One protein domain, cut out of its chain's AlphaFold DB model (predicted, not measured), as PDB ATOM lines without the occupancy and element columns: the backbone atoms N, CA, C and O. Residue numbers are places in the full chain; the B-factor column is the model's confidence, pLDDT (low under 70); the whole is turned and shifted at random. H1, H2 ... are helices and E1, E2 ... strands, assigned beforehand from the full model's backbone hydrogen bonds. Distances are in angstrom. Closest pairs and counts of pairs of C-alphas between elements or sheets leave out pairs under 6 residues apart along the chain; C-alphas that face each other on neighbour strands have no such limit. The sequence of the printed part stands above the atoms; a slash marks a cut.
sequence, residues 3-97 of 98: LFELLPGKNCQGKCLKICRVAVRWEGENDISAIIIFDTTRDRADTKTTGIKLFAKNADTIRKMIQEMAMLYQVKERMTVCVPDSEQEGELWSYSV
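AT A GLANCE: This is residues 3 to 97 of the 98 residues of an uncharacterized protein of Blautia hydrogenotrophica CAG:147 (UniProt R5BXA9). A twisted antiparallel sheet, E2, E3 and E4, and a small two-strand ribbon, E1 and E5, form a curved wall round one side of the single helix H1. Residues 92 to 93 pair with E2 and residues 95 to 96 with E5, so that the last stretch bridges the two sheets, while the long links after E1 and after E3 make loops at one end of the longest axis. The printed part has 95 residues with five named strands and one named helix, in the order E1 E2 E3 E4 H1 E5, a mixed class; the sheets, both antiparallel, run E2 E3 E4 and E1 E5. It is compact, with a radius of gyration of the C-alphas of 13.5 A and spans of 40 by 27 by 22 A.

HOW THE PARTS SIT: Start at E1, residues 3 to 6, antiparallel to E5, residues 79 to 83, at 144 degrees between their directions; look for N 81 and O 4, 2.8 A apart. Next comes E2, residues 18 to 28, which bends by 55 degrees at residue 21. Its closest C-alphas to E5 are those of Val 24 and Val 83, 5.8 A apart. E2 and E3, residues 31 to 38, form a hairpin, with N 35 and O 23 at 2.8 A. E3 and E4, residues 50 to 56, form another, with N 36 and O 52 at 2.8 A. E2 E3 E4 is a meander, each strand the antiparallel neighbour of the one before, in a twisted sheet with E2 and E4 at its edges. H1, residues 59 to 72, is on one face of this sheet, making two layers, at a height over the sheet of 8.3 A. It lies over E3 and E4 and runs along the strands, at 26 degrees to E4 on the local plane. The closest C-alphas of H1 and E4 are those of Ile 62 and Ala 56, 5.4 A apart; those of H1 and E1 are Ala 70 and Leu 6, 7.0 A apart. In H1 every O i to N i+4 pair is within hydrogen-bond range. E1 and E4 are apart.

IN THESE COORDINATES: Find C-alpha 3 at (113.848, 153.786, 127.886), where E1 begins; it is 10.2 A long. E2 runs 29.1 A, from C-alpha 18 at (116.596, 138.481, 141.015). E3 spans 23.3 A, E4 20.5 A and H1 20.2 A. E5 spans 12.9 A and ends at C-alpha 83, (119.880, 152.433, 126.612).

THE WHOLE: The two C-alphas farthest apart, those of Gln 13 and Glu 29, are 41.7 A apart. The printed part has no cut. The links E1 to E2 and E3 to E4 are long, and residues 84 to 97 hold no named element. Look for pLDDT under 70 at residues 10 to 16, residues 41 to 47 and residue 97; the mean of the printed part is 87.7.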
ATOM      1  N   LEU A   3     114.284 154.233 126.563       96.19
ATOM      2  CA  LEU A   3     113.848 153.786 127.886       96.19
ATOM      3  C   LEU A   3     112.864 152.622 127.765       96.19
ATOM      4  O   LEU A   3     112.008 152.608 126.876       96.19
ATOM      5  N   PHE A   4     112.962 151.657 128.676       96.88
ATOM      6  CA  PHE A   4     111.945 150.621 128.835       96.88
ATOM      7  C   PHE A   4     111.857 150.127 130.277       96.88
ATOM      8  O   PHE A   4     112.838 150.142 131.018       96.88
ATOM      9  N   GLU A   5     110.667 149.681 130.668       96.19
ATOM     10  CA  GLU A   5     110.419 149.179 132.015       96.19
ATOM     11  C   GLU A   5     110.617 147.667 132.099       96.19
ATOM     12  O   GLU A   5     110.200 146.904 131.223       96.19
ATOM     13  N   LEU A   6     111.205 147.242 133.213       94.69
ATOM     14  CA  LEU A   6     111.182 145.874 133.693       94.69
ATOM     15  C   LEU A   6     110.294 145.819 134.938       94.69
ATOM     16  O   LEU A   6     110.485 146.575 135.894       94.69
ATOM     17  N   LEU A   7     109.304 144.929 134.918       92.69
ATOM     18  CA  LEU A   7     108.309 144.804 135.979       92.69
ATOM     19  C   LEU A   7     108.628 143.616 136.892       92.69
ATOM     20  O   LEU A   7     109.077 142.576 136.403       92.69
ATOM     21  N   PRO A   8     108.350 143.724 138.203       89.38
ATOM     22  CA  PRO A   8     108.515 142.603 139.110       89.38
ATOM     23  C   PRO A   8     107.598 141.445 138.701       89.38
ATOM     24  O   PRO A   8     106.387 141.609 138.518       89.38
ATOM     25  N   GLY A   9     108.186 140.258 138.553       75.56
ATOM     26  CA  GLY A   9     107.452 139.040 138.223       75.56
ATOM     27  C   GLY A   9     106.675 138.518 139.434       75.56
ATOM     28  O   GLY A   9     107.212 138.451 140.536       75.56
ATOM     29  N   LYS A  10     105.415 138.111 139.238       64.12
ATOM     30  CA  LYS A  10     104.558 137.590 140.323       64.12
ATOM     31  C   LYS A  10     104.801 136.112 140.662       64.12
ATOM     32  O   LYS A  10     104.385 135.673 141.726       64.12
ATOM     33  N   ASN A  11     105.469 135.353 139.789       56.19
ATOM     34  CA  ASN A  11     105.507 133.890 139.866       56.19
ATOM     35  C   ASN A  11     106.902 133.307 139.615       56.19
ATOM     36  O   ASN A  11     107.238 132.967 138.488       56.19
ATOM     37  N   CYS A  12     107.674 133.095 140.681       52.84
ATOM     38  CA  CYS A  12     108.592 131.955 140.781       52.84
ATOM     39  C   CYS A  12     108.593 131.503 142.243       52.84
ATOM     40  O   CYS A  12     109.010 132.251 143.129       52.84
ATOM     41  N   GLN A  13     108.109 130.293 142.502       48.50
ATOM     42  CA  GLN A  13     108.300 129.632 143.787       48.50
ATOM     43  C   GLN A  13     109.738 129.088 143.813       48.50
ATOM     44  O   GLN A  13     110.014 128.056 143.213       48.50
ATOM     45  N   GLY A  14     110.684 129.804 144.433       54.09
ATOM     46  CA  GLY A  14     112.067 129.321 144.552       54.09
ATOM     47  C   GLY A  14     113.116 130.363 144.955       54.09
ATOM     48  O   GLY A  14     112.876 131.569 144.933       54.09
ATOM     49  N   LYS A  15     114.315 129.874 145.306       58.31
ATOM     50  CA  LYS A  15     115.542 130.658 145.560       58.31
ATOM     51  C   LYS A  15     116.182 131.101 144.231       58.31
ATOM     52  O   LYS A  15     117.276 130.650 143.895       58.31
ATOM     53  N   CYS A  16     115.475 131.902 143.443       67.06
ATOM     54  CA  CYS A  16     115.939 132.355 142.130       67.06
ATOM     55  C   CYS A  16     116.679 133.697 142.248       67.06
ATOM     56  O   CYS A  16     116.248 134.573 142.999       67.06
ATOM     57  N   LEU A  17     117.780 133.857 141.502       81.50
ATOM     58  CA  LEU A  17     118.467 135.143 141.344       81.50
ATOM     59  C   LEU A  17     117.479 136.188 140.813       81.50
ATOM     60  O   LEU A  17     116.722 135.901 139.882       81.50
ATOM     61  N   LYS A  18     117.483 137.382 141.412       88.44
ATOM     62  CA  LYS A  18     116.596 138.481 141.015       88.44
ATOM     63  C   LYS A  18     117.394 139.620 140.412       88.44
ATOM     64  O   LYS A  18     118.318 140.088 141.060       88.44
ATOM     65  N   ILE A  19     117.045 140.090 139.222       92.19
ATOM     66  CA  ILE A  19     117.647 141.274 138.603       92.19
ATOM     67  C   ILE A  19     117.366 142.489 139.496       92.19
ATOM     68  O   ILE A  19     116.208 142.765 139.817       92.19
ATOM     69  N   CYS A  20     118.412 143.209 139.903       91.81
ATOM     70  CA  CYS A  20     118.310 144.393 140.764       91.81
ATOM     71  C   CYS A  20     118.852 145.674 140.111       91.81
ATOM     72  O   CYS A  20     118.381 146.771 140.430       91.81
ATOM     73  N   ARG A  21     119.811 145.548 139.187       94.75
ATOM     74  CA  ARG A  21     120.353 146.655 138.391       94.75
ATOM     75  C   ARG A  21     120.712 146.174 136.995       94.75
ATOM     76  O   ARG A  21     121.121 145.029 136.812       94.75
ATOM     77  N   VAL A  22     120.606 147.079 136.035       97.62
ATOM     78  CA  VAL A  22     121.125 146.920 134.679       97.62
ATOM     79  C   VAL A  22     121.937 148.166 134.345       97.62
ATOM     80  O   VAL A  22     121.458 149.273 134.570       97.62
ATOM     81  N   ALA A  23     123.143 147.997 133.820       98.12
ATOM     82  CA  ALA A  23     123.921 149.074 133.216       98.12
ATOM     83  C   ALA A  23     124.054 148.804 131.723       98.12
ATOM     84  O   ALA A  23     124.283 147.655 131.347       98.12
ATOM     85  N   VAL A  24     123.918 149.826 130.882       98.31
ATOM     86  CA  VAL A  24     124.100 149.703 129.430       98.31
ATOM     87  C   VAL A  24     125.075 150.770 128.958       98.31
ATOM     88  O   VAL A  24     124.972 151.927 129.361       98.31
ATOM     89  N   ARG A  25     126.017 150.385 128.098       97.69
ATOM     90  CA  ARG A  25     126.984 151.302 127.489       97.69
ATOM     91  C   ARG A  25     127.329 150.873 126.075       97.69
ATOM     92  O   ARG A  25     127.372 149.677 125.784       97.69
ATOM     93  N   TRP A  26     127.662 151.835 125.228       96.75
ATOM     94  CA  TRP A  26     128.409 151.531 124.013       96.75
ATOM     95  C   TRP A  26     129.875 151.220 124.366       96.75
ATOM     96  O   TRP A  26     130.465 151.802 125.283       96.75
ATOM     97  N   GLU A  27     130.435 150.239 123.672       92.50
ATOM     98  CA  GLU A  27     131.834 149.797 123.754       92.50
ATOM     99  C   GLU A  27     132.633 150.246 122.511       92.50
ATOM    100  O   GLU A  27     133.854 150.115 122.481       92.50
ATOM    101  N   GLY A  28     131.940 150.764 121.493       85.69
ATOM    102  CA  GLY A  28     132.460 151.273 120.226       85.69
ATOM    103  C   GLY A  28     131.310 151.511 119.238       85.69
ATOM    104  O   GLY A  28     130.150 151.268 119.578       85.69
ATOM    105  N   GLU A  29     131.627 151.917 118.004       78.56
ATOM    106  CA  GLU A  29     130.649 152.493 117.059       78.56
ATOM    107  C   GLU A  29     129.454 151.570 116.762       78.56
ATOM    108  O   GLU A  29     128.347 152.027 116.499       78.56
ATOM    109  N   ASN A  30     129.674 150.254 116.828       85.31
ATOM    110  CA  ASN A  30     128.673 149.234 116.514       85.31
ATOM    111  C   ASN A  30     128.569 148.145 117.590       85.31
ATOM    112  O   ASN A  30     128.077 147.055 117.307       85.31
ATOM    113  N   ASP A  31     129.063 148.396 118.800       94.50
ATOM    114  CA  ASP A  31     129.071 147.409 119.877       94.50
ATOM    115  C   ASP A  31     128.476 148.004 121.146       94.50
ATOM    116  O   ASP A  31     128.974 148.988 121.686       94.50
ATOM    117  N   ILE A  32     127.415 147.381 121.643       97.62
ATOM    118  CA  ILE A  32     126.739 147.773 122.874       97.62
ATOM    119  C   ILE A  32     126.759 146.605 123.852       97.62
ATOM    120  O   ILE A  32     126.558 145.445 123.475       97.62
ATOM    121  N   SER A  33     127.012 146.902 125.121       98.12
ATOM    122  CA  SER A  33     127.016 145.908 126.181       98.12
ATOM    123  C   SER A  33     126.047 146.276 127.290       98.12
ATOM    124  O   SER A  33     125.738 147.449 127.520       98.12
ATOM    125  N   ALA A  34     125.557 145.249 127.978       98.50
ATOM    126  CA  ALA A  34     124.761 145.417 129.179       98.50
ATOM    127  C   ALA A  34     125.286 144.526 130.298       98.50
ATOM    128  O   ALA A  34     125.580 143.352 130.073       98.50
ATOM    129  N   ILE A  35     125.375 145.068 131.507       97.88
ATOM    130  CA  ILE A  35     125.673 144.321 132.725       97.88
ATOM    131  C   ILE A  35     124.375 144.196 133.512       97.88
ATOM    132  O   ILE A  35     123.815 145.193 133.958       97.88
ATOM    133  N   ILE A  36     123.904 142.967 133.693       96.50
ATOM    134  CA  ILE A  36     122.764 142.636 134.547       96.50
ATOM    135  C   ILE A  36     123.306 142.170 135.887       96.50
ATOM    136  O   ILE A  36     124.095 141.228 135.942       96.50
ATOM    137  N   ILE A  37     122.863 142.806 136.963       94.00
ATOM    138  CA  ILE A  37     123.258 142.487 138.329       94.00
ATOM    139  C   ILE A  37     122.104 141.807 139.052       94.00
ATOM    140  O   ILE A  37     120.962 142.275 139.004       94.00
ATOM    141  N   PHE A  38     122.420 140.723 139.759       89.88
ATOM    142  CA  PHE A  38     121.477 140.004 140.596       89.88
ATOM    143  C   PHE A  38     121.601 140.372 142.079       89.88
ATOM    144  O   PHE A  38     122.688 140.612 142.597       89.88
ATOM    145  N   ASP A  39     120.464 140.353 142.768       85.38
ATOM    146  CA  ASP A  39     120.338 140.509 144.212       85.38
ATOM    147  C   ASP A  39     120.999 139.338 144.959       85.38
ATOM    148  O   ASP A  39     120.892 138.174 144.552       85.38
ATOM    149  N   THR A  40     121.655 139.630 146.080       72.12
ATOM    150  CA  THR A  40     122.293 138.627 146.941       72.12
ATOM    151  C   THR A  40     121.233 137.886 147.759       72.12
ATOM    152  O   THR A  40     120.778 138.318 148.812       72.12
ATOM    153  N   THR A  41     120.785 136.741 147.247       65.19
ATOM    154  CA  THR A  41     119.604 136.036 147.783       65.19
ATOM    155  C   THR A  41     119.873 135.010 148.896       65.19
ATOM    156  O   THR A  41     118.909 134.417 149.383       65.19
ATOM    157  N   ARG A  42     121.124 134.740 149.314       57.88
ATOM    158  CA  ARG A  42     121.414 133.605 150.227       57.88
ATOM    159  C   ARG A  42     122.008 133.946 151.593       57.88
ATOM    160  O   ARG A  42     121.599 133.302 152.553       57.88
ATOM    161  N   ASP A  43     122.911 134.915 151.703       59.53
ATOM    162  CA  ASP A  43     123.565 135.259 152.971       59.53
ATOM    163  C   ASP A  43     123.894 136.761 153.002       59.53
ATOM    164  O   ASP A  43     124.417 137.308 152.036       59.53
ATOM    165  N   ARG A  44     123.565 137.445 154.104       60.19
ATOM    166  CA  ARG A  44     123.876 138.874 154.289       60.19
ATOM    167  C   ARG A  44     125.376 139.123 154.473       60.19
ATOM    168  O   ARG A  44     125.808 140.261 154.324       60.19
ATOM    169  N   ALA A  45     126.146 138.086 154.801       64.50
ATOM    170  CA  ALA A  45     127.603 138.125 154.809       64.50
ATOM    171  C   ALA A  45     128.208 137.970 153.402       64.50
ATOM    172  O   ALA A  45     129.402 138.215 153.223       64.50
ATOM    173  N   ASP A  46     127.406 137.585 152.401       64.50
ATOM    174  CA  ASP A  46     127.872 137.429 151.028       64.50
ATOM    175  C   ASP A  46     128.006 138.810 150.374       64.50
ATOM    176  O   ASP A  46     127.039 139.437 149.942       64.50
ATOM    177  N   THR A  47     129.237 139.313 150.335       66.81
ATOM    178  CA  THR A  47     129.584 140.591 149.695       66.81
ATOM    179  C   THR A  47     129.720 140.464 148.179       66.81
ATOM    180  O   THR A  47     129.926 141.458 147.479       66.81
ATOM    181  N   LYS A  48     129.627 139.238 147.649       71.31
ATOM    182  CA  LYS A  48     129.834 138.962 146.232       71.31
ATOM    183  C   LYS A  48     128.548 139.175 145.455       71.31
ATOM    184  O   LYS A  48     127.548 138.490 145.633       71.31
ATOM    185  N   THR A  49     128.617 140.115 144.528       74.19
ATOM    186  CA  THR A  49     127.557 140.358 143.558       74.19
ATOM    187  C   THR A  49     127.745 139.430 142.357       74.19
ATOM    188  O   THR A  49     128.858 139.285 141.857       74.19
ATOM    189  N   THR A  50     126.667 138.794 141.894       85.94
ATOM    190  CA  THR A  50     126.672 137.986 140.661       85.94
ATOM    191  C   THR A  50     126.003 138.771 139.543       85.94
ATOM    192  O   THR A  50     125.011 139.459 139.778       85.94
ATOM    193  N   GLY A  51     126.512 138.646 138.322       91.44
ATOM    194  CA  GLY A  51     125.921 139.296 137.162       91.44
ATOM    195  C   GLY A  51     126.238 138.594 135.851       91.44
ATOM    196  O   GLY A  51     127.011 137.637 135.812       91.44
ATOM    197  N   ILE A  52     125.614 139.076 134.782       94.56
ATOM    198  CA  ILE A  52     125.795 138.604 133.407       94.56
ATOM    199  C   ILE A  52     126.138 139.808 132.538       94.56
ATOM    200  O   ILE A  52     125.495 140.851 132.657       94.56
ATOM    201  N   LYS A  53     127.129 139.655 131.655       97.25
ATOM    202  CA  LYS A  53     127.433 140.641 130.615       97.25
ATOM    203  C   LYS A  53     126.889 140.155 129.274       97.25
ATOM    204  O   LYS A  53     127.179 139.038 128.855       97.25
ATOM    205  N   LEU A  54     126.093 140.996 128.628       98.06
ATOM    206  CA  LEU A  54     125.532 140.790 127.299       98.06
ATOM    207  C   LEU A  54     126.255 141.695 126.303       98.06
ATOM    208  O   LEU A  54     126.678 142.791 126.668       98.06
ATOM    209  N   PHE A  55     126.349 141.251 125.054       97.50
ATOM    210  CA  PHE A  55     126.922 142.014 123.948       97.50
ATOM    211  C   PHE A  55     125.991 141.936 122.744       97.50
ATOM    212  O   PHE A  55     125.472 140.863 122.433       97.50
ATOM    213  N   ALA A  56     125.798 143.061 122.067       97.06
ATOM    214  CA  ALA A  56     124.994 143.153 120.862       97.06
ATOM    215  C   ALA A  56     125.560 144.206 119.904       97.06
ATOM    216  O   ALA A  56     126.381 145.036 120.285       97.06
ATOM    217  N   LYS A  57     125.081 144.182 118.655       95.56
ATOM    218  CA  LYS A  57     125.517 145.112 117.604       95.56
ATOM    219  C   LYS A  57     124.677 146.387 117.480       95.56
ATOM    220  O   LYS A  57     124.965 147.234 116.647       95.56
ATOM    221  N   ASN A  58     123.592 146.503 118.246       94.12
ATOM    222  CA  ASN A  58     122.731 147.686 118.259       94.12
ATOM    223  C   ASN A  58     121.830 147.731 119.504       94.12
ATOM    224  O   ASN A  58     121.602 146.713 120.170       94.12
ATOM    225  N   ALA A  59     121.286 148.924 119.762       95.06
ATOM    226  CA  ALA A  59     120.398 149.236 120.881       95.06
ATOM    227  C   ALA A  59     119.137 148.351 120.940       95.06
ATOM    228  O   ALA A  59     118.748 147.882 122.010       95.06
ATOM    229  N   ASP A  60     118.523 148.055 119.795       95.50
ATOM    230  CA  ASP A  60     117.294 147.256 119.757       95.50
ATOM    231  C   ASP A  60     117.545 145.800 120.167       95.50
ATOM    232  O   ASP A  60     116.724 145.176 120.843       95.50
ATOM    233  N   THR A  61     118.696 145.252 119.781       97.06
ATOM    234  CA  THR A  61     119.078 143.877 120.110       97.06
ATOM    235  C   THR A  61     119.425 143.756 121.589       97.06
ATOM    236  O   THR A  61     118.905 142.857 122.248       97.06
ATOM    237  N   ILE A  62     120.218 144.682 122.152       97.81
ATOM    238  CA  ILE A  62     120.534 144.636 123.590       97.81
ATOM    239  C   ILE A  62     119.272 144.795 124.441       97.81
ATOM    240  O   ILE A  62     119.099 144.077 125.423       97.81
ATOM    241  N   ARG A  63     118.342 145.663 124.022       97.75
ATOM    242  CA  ARG A  63     117.038 145.833 124.668       97.75
ATOM    243  C   ARG A  63     116.259 144.521 124.713       97.75
ATOM    244  O   ARG A  63     115.813 144.129 125.790       97.75
ATOM    245  N   LYS A  64     116.118 143.832 123.575       97.56
ATOM    246  CA  LYS A  64     115.417 142.539 123.505       97.56
ATOM    247  C   LYS A  64     116.078 141.489 124.391       97.56
ATOM    248  O   LYS A  64     115.384 140.841 125.165       97.56
ATOM    249  N   MET A  65     117.407 141.386 124.357       97.94
ATOM    250  CA  MET A  65     118.137 140.442 125.206       97.94
ATOM    251  C   MET A  65     117.909 140.728 126.696       97.94
ATOM    252  O   MET A  65     117.657 139.808 127.464       97.94
ATOM    253  N   ILE A  66     117.927 141.994 127.127       97.62
ATOM    254  CA  ILE A  66     117.622 142.354 128.523       97.62
ATOM    255  C   ILE A  66     116.183 141.955 128.892       97.62
ATOM    256  O   ILE A  66     115.954 141.423 129.979       97.62
ATOM    257  N   GLN A  67     115.215 142.172 127.997       95.75
ATOM    258  CA  GLN A  67     113.826 141.754 128.213       95.75
ATOM    259  C   GLN A  67     113.695 140.226 128.311       95.75
ATOM    260  O   GLN A  67     112.987 139.736 129.186       95.75
ATOM    261  N   GLU A  68     114.416 139.468 127.484       95.12
ATOM    262  CA  GLU A  68     114.484 138.005 127.566       95.12
ATOM    263  C   GLU A  68     115.084 137.533 128.891       95.12
ATOM    264  O   GLU A  68     114.535 136.640 129.539       95.12
ATOM    265  N   MET A  69     116.142 138.191 129.367       93.75
ATOM    266  CA  MET A  69     116.707 137.898 130.685       93.75
ATOM    267  C   MET A  69     115.708 138.174 131.810       93.75
ATOM    268  O   MET A  69     115.668 137.412 132.773       93.75
ATOM    269  N   ALA A  70     114.857 139.194 131.683       91.88
ATOM    270  CA  ALA A  70     113.779 139.464 132.636       91.88
ATOM    271  C   ALA A  70     112.614 138.455 132.562       91.88
ATOM    272  O   ALA A  70     111.817 138.375 133.498       91.88
ATOM    273  N   MET A  71     112.513 137.663 131.487       88.62
ATOM    274  CA  MET A  71     111.618 136.500 131.436       88.62
ATOM    275  C   MET A  71     112.222 135.282 132.150       88.62
ATOM    276  O   MET A  71     111.483 134.479 132.718       88.62
ATOM    277  N   LEU A  72     113.553 135.143 132.137       88.88
ATOM    278  CA  LEU A  72     114.277 134.030 132.769       88.88
ATOM    279  C   LEU A  72     114.531 134.251 134.267       88.88
ATOM    280  O   LEU A  72     114.498 133.304 135.054       88.88
ATOM    281  N   TYR A  73     114.786 135.496 134.667       88.69
ATOM    282  CA  TYR A  73     115.103 135.890 136.036       88.69
ATOM    283  C   TYR A  73     114.109 136.937 136.524       88.69
ATOM    284  O   TYR A  73     113.819 137.908 135.828       88.69
ATOM    285  N   GLN A  74     113.615 136.782 137.756       88.62
ATOM    286  CA  GLN A  74     112.692 137.761 138.328       88.62
ATOM    287  C   GLN A  74     113.344 139.132 138.442       88.62
ATOM    288  O   GLN A  74     114.478 139.252 138.885       88.62
ATOM    289  N   VAL A  75     112.584 140.178 138.164       91.12
ATOM    290  CA  VAL A  75     112.976 141.547 138.488       91.12
ATOM    291  C   VAL A  75     112.595 141.818 139.948       91.12
ATOM    292  O   VAL A  75     111.472 141.521 140.357       91.12
ATOM    293  N   LYS A  76     113.528 142.330 140.759       89.00
ATOM    294  CA  LYS A  76     113.312 142.562 142.198       89.00
ATOM    295  C   LYS A  76     112.245 143.630 142.455       89.00
ATOM    296  O   LYS A  76     111.344 143.417 143.259       89.00
ATOM    297  N   GLU A  77     112.366 144.753 141.763       90.56
ATOM    298  CA  GLU A  77     111.520 145.942 141.866       90.56
ATOM    299  C   GLU A  77     111.296 146.506 140.465       90.56
ATOM    300  O   GLU A  77     112.102 146.256 139.569       90.56
ATOM    301  N   ARG A  78     110.227 147.286 140.272       94.31
ATOM    302  CA  ARG A  78     110.033 148.014 139.013       94.31
ATOM    303  C   ARG A  78     111.270 148.874 138.750       94.31
ATOM    304  O   ARG A  78     111.648 149.682 139.597       94.31
ATOM    305  N   MET A  79     111.866 148.721 137.573       95.44
ATOM    306  CA  MET A  79     113.012 149.527 137.162       95.44
ATOM    307  C   MET A  79     112.873 149.993 135.721       95.44
ATOM    308  O   MET A  79     112.376 149.260 134.864       95.44
ATOM    309  N   THR A  80     113.366 151.196 135.464       97.44
ATOM    310  CA  THR A  80     113.534 151.730 134.116       97.44
ATOM    311  C   THR A  80     114.965 151.473 133.677       97.44
ATOM    312  O   THR A  80     115.904 151.891 134.355       97.44
ATOM    313  N   VAL A  81     115.135 150.775 132.558       97.94
ATOM    314  CA  VAL A  81     116.432 150.545 131.921       97.94
ATOM    315  C   VAL A  81     116.681 151.635 130.888       97.94
ATOM    316  O   VAL A  81     115.812 151.940 130.067       97.94
ATOM    317  N   CYS A  82     117.885 152.195 130.936       97.69
ATOM    318  CA  CYS A  82     118.358 153.238 130.040       97.69
ATOM    319  C   CYS A  82     119.292 152.628 128.999       97.69
ATOM    320  O   CYS A  82     120.283 152.002 129.366       97.69
ATOM    321  N   VAL A  83     118.994 152.817 127.715       97.19
ATOM    322  CA  VAL A  83     119.880 152.433 126.612       97.19
ATOM    323  C   VAL A  83     120.391 153.718 125.957       97.19
ATOM    324  O   VAL A  83     119.567 154.502 125.471       97.19
ATOM    325  N   PRO A  84     121.710 153.971 125.966       95.94
ATOM    326  CA  PRO A  84     122.276 155.164 125.343       95.94
ATOM    327  C   PRO A  84     122.084 155.122 123.821       95.94
ATOM    328  O   PRO A  84     122.193 154.056 123.209       95.94
ATOM    329  N   ASP A  85     121.836 156.270 123.193       93.31
ATOM    330  CA  ASP A  85     121.782 156.386 121.728       93.31
ATOM    331  C   ASP A  85     123.190 156.427 121.122       93.31
ATOM    332  O   ASP A  85     123.362 156.078 119.957       93.31
ATOM    333  N   SER A  86     124.195 156.846 121.899       92.69
ATOM    334  CA  SER A  86     125.586 156.947 121.443       92.69
ATOM    335  C   SER A  86     126.612 156.742 122.562       92.69
ATOM    336  O   SER A  86     126.288 156.795 123.749       92.69
ATOM    337  N   GLU A  87     127.881 156.566 122.189       91.75
ATOM    338  CA  GLU A  87     129.016 156.461 123.122       91.75
ATOM    339  C   GLU A  87     129.179 157.666 124.059       91.75
ATOM    340  O   GLU A  87     129.671 157.512 125.176       91.75
ATOM    341  N   GLN A  88     128.743 158.858 123.641       91.94
ATOM    342  CA  GLN A  88     128.923 160.101 124.403       91.94
ATOM    343  C   GLN A  88     128.113 160.127 125.706       91.94
ATOM    344  O   GLN A  88     128.471 160.841 126.639       91.94
ATOM    345  N   GLU A  89     127.038 159.341 125.782       92.94
ATOM    346  CA  GLU A  89     126.206 159.219 126.983       92.94
ATOM    347  C   GLU A  89     126.855 158.335 128.061       92.94
ATOM    348  O   GLU A  89     126.426 158.354 129.214       92.94
ATOM    349  N   GLY A  90     127.910 157.589 127.712       93.50
ATOM    350  CA  GLY A  90     128.637 156.732 128.640       93.50
ATOM    351  C   GLY A  90     127.826 155.526 129.122       93.50
ATOM    352  O   GLY A  90     127.050 154.927 128.378       93.50
ATOM    353  N   GLU A  91     128.064 155.129 130.373       96.69
ATOM    354  CA  GLU A  91     127.351 154.029 131.020       96.69
ATOM    355  C   GLU A  91     126.104 154.541 131.739       96.69
ATOM    356  O   GLU A  91     126.189 155.356 132.660       96.69
ATOM    357  N   LEU A  92     124.943 154.025 131.340       97.69
ATOM    358  CA  LEU A  92     123.660 154.400 131.911       97.69
ATOM    359  C   LEU A  92     123.119 153.283 132.797       97.69
ATOM    360  O   LEU A  92     122.899 152.155 132.352       97.69
ATOM    361  N   TRP A  93     122.869 153.621 134.058       97.69
ATOM    362  CA  TRP A  93     122.319 152.708 135.051       97.69
ATOM    363  C   TRP A  93     120.796 152.784 135.103       97.69
ATOM    364  O   TRP A  93     120.199 153.861 135.068       97.69
ATOM    365  N   SER A  94     120.169 151.622 135.258       97.31
ATOM    366  CA  SER A  94     118.751 151.507 135.566       97.31
ATOM    367  C   SER A  94     118.440 152.137 136.920       97.31
ATOM    368  O   SER A  94     119.208 151.958 137.873       97.31
ATOM    369  N   TYR A  95     117.268 152.744 137.052       95.25
ATOM    370  CA  TYR A  95     116.782 153.293 138.316       95.25
ATOM    371  C   TYR A  95     115.423 152.696 138.688       95.25
ATOM    372  O   TYR A  95     114.606 152.380 137.820       95.25
ATOM    373  N   SER A  96     115.195 152.517 139.991       86.69
ATOM    374  CA  SER A  96     113.892 152.098 140.510       86.69
ATOM    375  C   SER A  96     112.916 153.273 140.425       86.69
ATOM    376  O   SER A  96     113.279 154.404 140.754       86.69
ATOM    377  N   VAL A  97     111.680 153.004 140.016       68.12
ATOM    378  CA  VAL A  97     110.576 153.967 140.113       68.12
ATOM    379  C   VAL A  97     109.721 153.513 141.291       68.12
ATOM    380  O   VAL A  97     109.237 152.380 141.274       68.12
TER     381      VAL A  97